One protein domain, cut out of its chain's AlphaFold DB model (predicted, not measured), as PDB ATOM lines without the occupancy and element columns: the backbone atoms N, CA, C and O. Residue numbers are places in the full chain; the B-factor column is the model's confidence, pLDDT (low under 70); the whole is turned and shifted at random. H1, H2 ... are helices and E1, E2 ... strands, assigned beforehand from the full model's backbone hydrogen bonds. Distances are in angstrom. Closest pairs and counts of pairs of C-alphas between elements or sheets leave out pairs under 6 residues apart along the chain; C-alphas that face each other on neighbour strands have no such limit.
ATOM      1  N   GLU A  22     -14.332  22.302   1.233       98.44
ATOM      2  CA  GLU A  22     -14.792  22.495   2.606       98.44
ATOM      3  C   GLU A  22     -15.581  21.265   3.040       98.44
ATOM      4  O   GLU A  22     -16.482  20.818   2.330       98.44
ATOM      5  N   PHE A  23     -15.237  20.718   4.202       98.25
ATOM      6  CA  PHE A  23     -15.991  19.646   4.831       98.25
ATOM      7  C   PHE A  23     -16.493  20.118   6.192       98.25
ATOM      8  O   PHE A  23     -15.708  20.299   7.122       98.25
ATOM      9  N   ASP A  24     -17.806  20.301   6.286       98.12
ATOM     10  CA  ASP A  24     -18.497  20.656   7.520       98.12
ATOM     11  C   ASP A  24     -19.078  19.398   8.155       98.12
ATOM     12  O   ASP A  24     -19.777  18.629   7.492       98.12
ATOM     13  N   PHE A  25     -18.866  19.213   9.455       97.75
ATOM     14  CA  PHE A  25     -19.486  18.122  10.200       97.75
ATOM     15  C   PHE A  25     -20.259  18.658  11.403       97.75
ATOM     16  O   PHE A  25     -19.678  19.094  12.396       97.75
ATOM     17  N   LYS A  26     -21.591  18.604  11.323       97.44
ATOM     18  CA  LYS A  26     -22.481  18.971  12.426       97.44
ATOM     19  C   LYS A  26     -22.680  17.764  13.337       97.44
ATOM     20  O   LYS A  26     -23.455  16.863  13.014       97.44
ATOM     21  N   TYR A  27     -21.978  17.756  14.462       96.94
ATOM     22  CA  TYR A  27     -22.088  16.715  15.479       96.94
ATOM     23  C   TYR A  27     -23.378  16.846  16.299       96.94
ATOM     24  O   TYR A  27     -23.796  17.956  16.624       96.94
ATOM     25  N   GLU A  28     -23.994  15.717  16.651       96.06
ATOM     26  CA  GLU A  28     -25.269  15.681  17.386       96.06
ATOM     27  C   GLU A  28     -25.123  15.263  18.859       96.06
ATOM     28  O   GLU A  28     -26.111  15.196  19.586       96.06
ATOM     29  N   GLY A  29     -23.907  14.960  19.321       94.94
ATOM     30  CA  GLY A  29     -23.653  14.617  20.722       94.94
ATOM     31  C   GLY A  29     -23.331  15.823  21.602       94.94
ATOM     32  O   GLY A  29     -22.840  16.849  21.134       94.94
ATOM     33  N   SER A  30     -23.520  15.652  22.910       95.50
ATOM     34  CA  SER A  30     -23.130  16.621  23.948       95.50
ATOM     35  C   SER A  30     -21.616  16.659  24.217       95.50
ATOM     36  O   SER A  30     -21.128  17.494  24.978       95.50
ATOM     37  N   GLY A  31     -20.850  15.796  23.545       94.75
ATOM     38  CA  GLY A  31     -19.396  15.836  23.493       94.75
ATOM     39  C   GLY A  31     -18.713  15.287  24.742       94.75
ATOM     40  O   GLY A  31     -19.320  14.682  25.623       94.75
ATOM     41  N   VAL A  32     -17.401  15.507  24.813       94.88
ATOM     42  CA  VAL A  32     -16.540  14.994  25.893       94.88
ATOM     43  C   VAL A  32     -16.851  15.599  27.266       94.88
ATOM     44  O   VAL A  32     -16.426  15.052  28.277       94.88
ATOM     45  N   GLY A  33     -17.614  16.698  27.328       94.94
ATOM     46  CA  GLY A  33     -17.981  17.358  28.584       94.94
ATOM     47  C   GLY A  33     -18.742  16.444  29.549       94.94
ATOM     48  O   GLY A  33     -18.579  16.567  30.760       94.94
ATOM     49  N   THR A  34     -19.505  15.470  29.040       96.38
ATOM     50  CA  THR A  34     -20.234  14.515  29.891       96.38
ATOM     51  C   THR A  34     -19.299  13.601  30.690       96.38
ATOM     52  O   THR A  34     -19.671  13.119  31.761       96.38
ATOM     53  N   MET A  35     -18.072  13.377  30.204       95.62
ATOM     54  CA  MET A  35     -17.111  12.455  30.821       95.62
ATOM     55  C   MET A  35     -16.626  12.943  32.189       95.62
ATOM     56  O   MET A  35     -16.285  12.118  33.035       95.62
ATOM     57  N   ALA A  36     -16.664  14.256  32.445       96.06
ATOM     58  CA  ALA A  36     -16.364  14.829  33.759       96.06
ATOM     59  C   ALA A  36     -17.317  14.326  34.864       96.06
ATOM     60  O   ALA A  36     -16.963  14.345  36.038       96.06
ATOM     61  N   PHE A  37     -18.495  13.827  34.482       96.75
ATOM     62  CA  PHE A  37     -19.521  13.299  35.382       96.75
ATOM     63  C   PHE A  37     -19.631  11.769  35.311       96.75
ATOM     64  O   PHE A  37     -20.690  11.208  35.584       96.75
ATOM     65  N   ASN A  38     -18.560  11.087  34.881       95.06
ATOM     66  CA  ASN A  38     -18.533   9.639  34.648       95.06
ATOM     67  C   ASN A  38     -19.644   9.152  33.688       95.06
ATOM     68  O   ASN A  38     -20.147   8.033  33.799       95.06
ATOM     69  N   ASN A  39     -20.043  10.004  32.738       95.19
ATOM     70  CA  ASN A  39     -21.070   9.706  31.750       95.19
ATOM     71  C   ASN A  39     -20.476   9.773  30.333       95.19
ATOM     72  O   ASN A  39     -20.058  10.826  29.862       95.19
ATOM     73  N   PHE A  40     -20.462   8.644  29.624       94.56
ATOM     74  CA  PHE A  40     -19.878   8.528  28.279       94.56
ATOM     75  C   PHE A  40     -20.913   8.643  27.152       94.56
ATOM     76  O   PHE A  40     -20.595   8.431  25.987       94.56
ATOM     77  N   SER A  41     -22.164   8.980  27.476       93.31
ATOM     78  CA  SER A  41     -23.234   9.083  26.483       93.31
ATOM     79  C   SER A  41     -23.092  10.284  25.546       93.31
ATOM     80  O   SER A  41     -23.746  10.295  24.511       93.31
ATOM     81  N   GLY A  42     -22.244  11.268  25.859       94.12
ATOM     82  CA  GLY A  42     -22.022  12.437  25.006       94.12
ATOM     83  C   GLY A  42     -21.094  12.209  23.813       94.12
ATOM     84  O   GLY A  42     -21.128  13.002  22.874       94.12
ATOM     85  N   VAL A  43     -20.292  11.136  23.813       95.94
ATOM     86  CA  VAL A  43     -19.292  10.845  22.768       95.94
ATOM     87  C   VAL A  43     -19.761   9.750  21.800       95.94
ATOM     88  O   VAL A  43     -20.671   8.979  22.098       95.94
ATOM     89  N   GLY A  44     -19.162   9.683  20.604       95.25
ATOM     90  CA  GLY A  44     -19.475   8.658  19.591       95.25
ATOM     91  C   GLY A  44     -20.863   8.769  18.944       95.25
ATOM     92  O   GLY A  44     -21.274   7.877  18.202       95.25
ATOM     93  N   LYS A  45     -21.609   9.843  19.226       96.50
ATOM     94  CA  LYS A  45     -22.896  10.140  18.587       96.50
ATOM     95  C   LYS A  45     -22.772  10.414  17.095       96.50
ATOM     96  O   LYS A  45     -21.679  10.549  16.560       96.50
ATOM     97  N   GLY A  46     -23.913  10.419  16.423       97.06
ATOM     98  CA  GLY A  46     -23.993  10.710  15.006       97.06
ATOM     99  C   GLY A  46     -23.691  12.165  14.669       97.06
ATOM    100  O   GLY A  46     -23.344  12.997  15.514       97.06
ATOM    101  N   GLY A  47     -23.828  12.452  13.389       97.31
ATOM    102  CA  GLY A  47     -23.722  13.795  12.859       97.31
ATOM    103  C   GLY A  47     -23.956  13.813  11.362       97.31
ATOM    104  O   GLY A  47     -23.980  12.773  10.701       97.31
ATOM    105  N   THR A  48     -24.122  15.016  10.828       98.44
ATOM    106  CA  THR A  48     -24.308  15.228   9.394       98.44
ATOM    107  C   THR A  48     -23.075  15.900   8.810       98.44
ATOM    108  O   THR A  48     -22.722  17.012   9.202       98.44
ATOM    109  N   GLY A  49     -22.427  15.211   7.870       98.38
ATOM    110  CA  GLY A  49     -21.320  15.735   7.080       98.38
ATOM    111  C   GLY A  49     -21.821  16.374   5.789       98.38
ATOM    112  O   GLY A  49     -22.736  15.846   5.149       98.38
ATOM    113  N   THR A  50     -21.222  17.494   5.399       98.62
ATOM    114  CA  THR A  50     -21.490  18.206   4.147       98.62
ATOM    115  C   THR A  50     -20.174  18.572   3.479       98.62
ATOM    116  O   THR A  50     -19.369  19.306   4.046       98.62
ATOM    117  N   LEU A  51     -19.972  18.081   2.258       98.56
ATOM    118  CA  LEU A  51     -18.845  18.440   1.406       98.56
ATOM    119  C   LEU A  51     -19.266  19.545   0.437       98.56
ATOM    120  O   LEU A  51     -20.299  19.434  -0.239       98.56
ATOM    121  N   LYS A  52     -18.438  20.582   0.333       98.56
ATOM    122  CA  LYS A  52     -18.585  21.664  -0.635       98.56
ATOM    123  C   LYS A  52     -17.337  21.813  -1.494       98.56
ATOM    124  O   LYS A  52     -16.213  21.670  -1.016       98.56
ATOM    125  N   VAL A  53     -17.563  22.173  -2.752       98.19
ATOM    126  CA  VAL A  53     -16.536  22.561  -3.721       98.19
ATOM    127  C   VAL A  53     -16.873  23.959  -4.218       98.19
ATOM    128  O   VAL A  53     -17.976  24.205  -4.705       98.19
ATOM    129  N   ASP A  54     -15.942  24.895  -4.046       97.50
ATOM    130  CA  ASP A  54     -16.098  26.305  -4.422       97.50
ATOM    131  C   ASP A  54     -17.398  26.923  -3.878       97.50
ATOM    132  O   ASP A  54     -18.132  27.631  -4.572       97.50
ATOM    133  N   GLY A  55     -17.713  26.599  -2.619       97.88
ATOM    134  CA  GLY A  55     -18.906  27.066  -1.912       97.88
ATOM    135  C   GLY A  55     -20.213  26.356  -2.288       97.88
ATOM    136  O   GLY A  55     -21.243  26.643  -1.679       97.88
ATOM    137  N   ARG A  56     -20.209  25.421  -3.246       97.56
ATOM    138  CA  ARG A  56     -21.395  24.638  -3.631       97.56
ATOM    139  C   ARG A  56     -21.408  23.289  -2.932       97.56
ATOM    140  O   ARG A  56     -20.411  22.579  -2.969       97.56
ATOM    141  N   VAL A  57     -22.541  22.920  -2.338       98.31
ATOM    142  CA  VAL A  57     -22.740  21.587  -1.749       98.31
ATOM    143  C   VAL A  57     -22.731  20.537  -2.854       98.31
ATOM    144  O   VAL A  57     -23.509  20.634  -3.799       98.31
ATOM    145  N   VAL A  58     -21.864  19.537  -2.711       98.31
ATOM    146  CA  VAL A  58     -21.755  18.409  -3.651       98.31
ATOM    147  C   VAL A  58     -22.189  17.082  -3.031       98.31
ATOM    148  O   VAL A  58     -22.584  16.176  -3.752       98.31
ATOM    149  N   SER A  59     -22.151  16.962  -1.701       98.50
ATOM    150  CA  SER A  59     -22.617  15.769  -0.991       98.50
ATOM    151  C   SER A  59     -23.001  16.112   0.447       98.50
ATOM    152  O   SER A  59     -22.264  16.823   1.131       98.50
ATOM    153  N   THR A  60     -24.117  15.563   0.926       98.44
ATOM    154  CA  THR A  60     -24.551  15.648   2.328       98.44
ATOM    155  C   THR A  60     -25.042  14.285   2.779       98.44
ATOM    156  O   THR A  60     -25.865  13.669   2.105       98.44
ATOM    157  N   GLN A  61     -24.537  13.810   3.917       98.31
ATOM    158  CA  GLN A  61     -24.888  12.501   4.469       98.31
ATOM    159  C   GLN A  61     -24.860  12.531   5.992       98.31
ATOM    160  O   GLN A  61     -24.018  13.196   6.600       98.31
ATOM    161  N   THR A  62     -25.755  11.758   6.595       97.56
ATOM    162  CA  THR A  62     -25.819  11.552   8.040       97.56
ATOM    163  C   THR A  62     -25.167  10.224   8.401       97.56
ATOM    164  O   THR A  62     -25.436   9.191   7.788       97.56
ATOM    165  N   MET A  63     -24.319  10.244   9.425       96.50
ATOM    166  CA  MET A  63     -23.804   9.048  10.079       96.50
ATOM    167  C   MET A  63     -24.515   8.855  11.413       96.50
ATOM    168  O   MET A  63     -24.617   9.786  12.203       96.50
ATOM    169  N   GLU A  64     -24.930   7.625  11.705       95.56
ATOM    170  CA  GLU A  64     -25.611   7.291  12.966       95.56
ATOM    171  C   GLU A  64     -24.688   7.382  14.194       95.56
ATOM    172  O   GLU A  64     -25.149   7.593  15.314       95.56
ATOM    173  N   LYS A  65     -23.381   7.181  13.999       94.94
ATOM    174  CA  LYS A  65     -22.373   7.154  15.064       94.94
ATOM    175  C   LYS A  65     -20.995   7.518  14.532       94.94
ATOM    176  O   LYS A  65     -20.674   7.195  13.388       94.94
ATOM    177  N   THR A  66     -20.180   8.125  15.382       94.38
ATOM    178  CA  THR A  66     -18.769   8.422  15.119       94.38
ATOM    179  C   THR A  66     -17.859   7.570  15.996       94.38
ATOM    180  O   THR A  66     -18.297   6.846  16.893       94.38
ATOM    181  N   ILE A  67     -16.559   7.650  15.727       92.19
ATOM    182  CA  ILE A  67     -15.536   7.082  16.600       92.19
ATOM    183  C   ILE A  67     -15.398   8.022  17.805       92.19
ATOM    184  O   ILE A  67     -15.161   9.211  17.606       92.19
ATOM    185  N   PRO A  68     -15.582   7.536  19.045       90.75
ATOM    186  CA  PRO A  68     -15.775   8.418  20.193       90.75
ATOM    187  C   PRO A  68     -14.520   9.180  20.624       90.75
ATOM    188  O   PRO A  68     -14.665  10.261  21.185       90.75
ATOM    189  N   ILE A  69     -13.320   8.626  20.407       87.50
ATOM    190  CA  ILE A  69     -12.063   9.182  20.935       87.50
ATOM    191  C   ILE A  69     -10.975   9.212  19.856       87.50
ATOM    192  O   ILE A  69     -10.696  10.273  19.308       87.50
ATOM    193  N   ILE A  70     -10.360   8.069  19.541       86.38
ATOM    194  CA  ILE A  70      -9.254   7.971  18.579       86.38
ATOM    195  C   ILE A  70      -9.163   6.542  18.027       86.38
ATOM    196  O   ILE A  70      -9.562   5.600  18.713       86.38
ATOM    197  N   ILE A 109     -12.946  24.331  15.023       95.00
ATOM    198  CA  ILE A 109     -13.537  23.332  15.915       95.00
ATOM    199  C   ILE A 109     -14.531  24.047  16.819       95.00
ATOM    200  O   ILE A 109     -14.128  24.763  17.734       95.00
ATOM    201  N   ASP A 110     -15.815  23.814  16.575       93.75
ATOM    202  CA  ASP A 110     -16.895  24.219  17.470       93.75
ATOM    203  C   ASP A 110     -17.263  23.031  18.368       93.75
ATOM    204  O   ASP A 110     -17.862  22.048  17.925       93.75
ATOM    205  N   ARG A 111     -16.791  23.048  19.619       92.50
ATOM    206  CA  ARG A 111     -16.985  21.929  20.552       92.50
ATOM    207  C   ARG A 111     -18.348  22.061  21.234       92.50
ATOM    208  O   ARG A 111     -18.597  23.128  21.798       92.50
ATOM    209  N   PRO A 112     -19.161  20.987  21.312       94.81
ATOM    210  CA  PRO A 112     -20.392  20.998  22.099       94.81
ATOM    211  C   PRO A 112     -20.143  21.485  23.528       94.81
ATOM    212  O   PRO A 112     -19.168  21.078  24.164       94.81
ATOM    213  N   GLN A 113     -21.028  22.352  24.016       95.06
ATOM    214  CA  GLN A 113     -21.009  22.873  25.379       95.06
ATOM    215  C   GLN A 113     -22.257  22.398  26.112       95.06
ATOM    216  O   GLN A 113     -23.362  22.508  25.584       95.06
ATOM    217  N   LEU A 114     -22.078  21.900  27.334       96.44
ATOM    218  CA  LEU A 114     -23.200  21.518  28.183       96.44
ATOM    219  C   LEU A 114     -23.925  22.768  28.680       96.44
ATOM    220  O   LEU A 114     -23.310  23.713  29.179       96.44
ATOM    221  N   SER A 115     -25.247  22.750  28.597       96.00
ATOM    222  CA  SER A 115     -26.099  23.740  29.243       96.00
ATOM    223  C   SER A 115     -26.085  23.577  30.765       96.00
ATOM    224  O   SER A 115     -25.813  22.506  31.313       96.00
ATOM    225  N   SER A 116     -26.469  24.632  31.486       97.56
ATOM    226  CA  SER A 116     -26.612  24.565  32.947       97.56
ATOM    227  C   SER A 116     -27.647  23.530  33.405       97.56
ATOM    228  O   SER A 116     -27.570  23.060  34.538       97.56
ATOM    229  N   ALA A 117     -28.626  23.193  32.560       97.12
ATOM    230  CA  ALA A 117     -29.611  22.157  32.853       97.12
ATOM    231  C   ALA A 117     -28.988  20.757  32.753       97.12
ATOM    232  O   ALA A 117     -29.103  19.980  33.697       97.12
ATOM    233  N   GLU A 118     -28.258  20.479  31.667       96.25
ATOM    234  CA  GLU A 118     -27.551  19.205  31.478       96.25
ATOM    235  C   GLU A 118     -26.515  18.962  32.578       96.25
ATOM    236  O   GLU A 118     -26.432  17.857  33.105       96.25
ATOM    237  N   ILE A 119     -25.766  19.993  32.987       97.88
ATOM    238  CA  ILE A 119     -24.800  19.879  34.093       97.88
ATOM    239  C   ILE A 119     -25.500  19.426  35.381       97.88
ATOM    240  O   ILE A 119     -25.064  18.465  36.007       97.88
ATOM    241  N   LYS A 120     -26.616  20.067  35.756       97.88
ATOM    242  CA  LYS A 120     -27.371  19.699  36.968       97.88
ATOM    243  C   LYS A 120     -27.894  18.266  36.912       97.88
ATOM    244  O   LYS A 120     -27.885  17.572  37.926       97.88
ATOM    245  N   GLU A 121     -28.365  17.830  35.747       97.19
ATOM    246  CA  GLU A 121     -28.837  16.461  35.547       97.19
ATOM    247  C   GLU A 121     -27.697  15.445  35.705       97.19
ATOM    248  O   GLU A 121     -27.833  14.462  36.437       97.19
ATOM    249  N   LEU A 122     -26.547  15.714  35.085       97.44
ATOM    250  CA  LEU A 122     -25.359  14.868  35.173       97.44
ATOM    251  C   LEU A 122     -24.815  14.786  36.607       97.44
ATOM    252  O   LEU A 122     -24.506  13.692  37.079       97.44
ATOM    253  N   GLU A 123     -24.762  15.908  37.329       97.94
ATOM    254  CA  GLU A 123     -24.374  15.950  38.745       97.94
ATOM    255  C   GLU A 123     -25.312  15.123  39.632       97.94
ATOM    256  O   GLU A 123     -24.857  14.395  40.518       97.94
ATOM    257  N   ALA A 124     -26.626  15.222  39.411       97.19
ATOM    258  CA  ALA A 124     -27.606  14.437  40.152       97.19
ATOM    259  C   ALA A 124     -27.451  12.933  39.870       97.19
ATOM    260  O   ALA A 124     -27.504  12.119  40.797       97.19
ATOM    261  N   GLY A 125     -27.215  12.567  38.607       96.06
ATOM    262  CA  GLY A 125     -26.930  11.192  38.202       96.06
ATOM    263  C   GLY A 125     -25.675  10.631  38.873       96.06
ATOM    264  O   GLY A 125     -25.719   9.526  39.419       96.06
ATOM    265  N   LEU A 126     -24.589  11.410  38.898       96.06
ATOM    266  CA  LEU A 126     -23.330  11.024  39.537       96.06
ATOM    267  C   LEU A 126     -23.514  10.761  41.039       96.06
ATOM    268  O   LEU A 126     -23.170   9.678  41.511       96.06
ATOM    269  N   LYS A 127     -24.152  11.688  41.767       96.50
ATOM    270  CA  LYS A 127     -24.434  11.534  43.209       96.50
ATOM    271  C   LYS A 127     -25.254  10.283  43.512       96.50
ATOM    272  O   LYS A 127     -24.984   9.573  44.477       96.50
ATOM    273  N   LYS A 128     -26.266   9.993  42.687       95.75
ATOM    274  CA  LYS A 128     -27.101   8.795  42.848       95.75
ATOM    275  C   LYS A 128     -26.295   7.511  42.642       95.75
ATOM    276  O   LYS A 128     -26.496   6.547  43.373       95.75
ATOM    277  N   MET A 129     -25.406   7.492  41.648       93.56
ATOM    278  CA  MET A 129     -24.511   6.361  41.407       93.56
ATOM    279  C   MET A 129     -23.550   6.150  42.585       93.56
ATOM    280  O   MET A 129     -23.327   5.010  42.978       93.56
ATOM    281  N   GLU A 130     -22.996   7.223  43.152       93.50
ATOM    282  CA  GLU A 130     -22.100   7.154  44.313       93.50
ATOM    283  C   GLU A 130     -22.811   6.615  45.558       93.50
ATOM    284  O   GLU A 130     -22.295   5.701  46.192       93.50
ATOM    285  N   ALA A 131     -24.023   7.092  45.850       92.94
ATOM    286  CA  ALA A 131     -24.809   6.626  46.994       92.94
ATOM    287  C   ALA A 131     -25.247   5.152  46.891       92.94
ATOM    288  O   ALA A 131     -25.482   4.508  47.903       92.94
ATOM    289  N   GLY A 132     -25.377   4.604  45.677       88.38
ATOM    290  CA  GLY A 132     -25.729   3.193  45.462       88.38
ATOM    291  C   GLY A 132     -24.549   2.218  45.538       88.38
ATOM    292  O   GLY A 132     -24.734   1.036  45.254       88.38
ATOM    293  N   ARG A 133     -23.336   2.706  45.828       83.25
ATOM    294  CA  ARG A 133     -22.127   1.884  46.018       83.25
ATOM    295  C   ARG A 133     -21.869   1.514  47.484       83.25
ATOM    296  O   ARG A 133     -20.935   0.752  47.728       83.25
TER     297      ARG A 133
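What this domain is: This is residues 22 to 70 and 109 to 133 of the 134 residues of an uncharacterized protein of Gimesia panareensis (UniProt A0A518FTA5). This is a rod with a three-stranded sheet, E1 to E3, at one end and two touching helices, H1 and H2, at the other. Neither helix covers the sheet. The printed part has 74 residues, with two named helices and three named strands in the order E1 H1 E2 E3 H2 along the chain; the class is mixed, helices and strands, and the antiparallel sheet's order is E1 - E2 - E3. The whole is loose, radius of gyration of the C-alphas 16.1 A, spanning 55 by 22 by 17 A.

How they stand to each other: Start with E1, residues 22 to 27, antiparallel to E2, residues 45 to 53, at 163 degrees; N 24 and O 50 are within hydrogen-bond range, 2.9 A. E2 forms a hairpin with E3, residues 56 to 65, at 166 degrees; see N 49 and O 61, 2.9 A. H1, residues 32 to 37, touches H2, residues 116 to 131, at a steep tilt of 41 degrees, the same way; H2 does so with residues 122 to 126 alone. Their closest C-alphas are Phe 37 and Leu 122, 6.0 A. Every O i to N i+4 pair is within range in H2, but 0 of 2 in H1, where 3 of 3 O i to N i+3 pairs are.

Where its parts are: Find C-alpha 22 at (-14.792, 22.495, 2.606), where E1 begins its 15.9 A. H1 spans 10.1 A, E2 26.3 A, E3 25.6 A. H2 runs 22.9 A to C-alpha 131 at (-24.809, 6.626, 46.994).

The domain as a whole: The farthest C-alphas, Asp 54 and Arg 133, are 56.4 A apart. Residues 71 to 108 are not printed; C-alphas 70 and 109 stand 16.2 A apart across the cut. Of the links printed whole, none is long. No printed residue is under pLDDT 70.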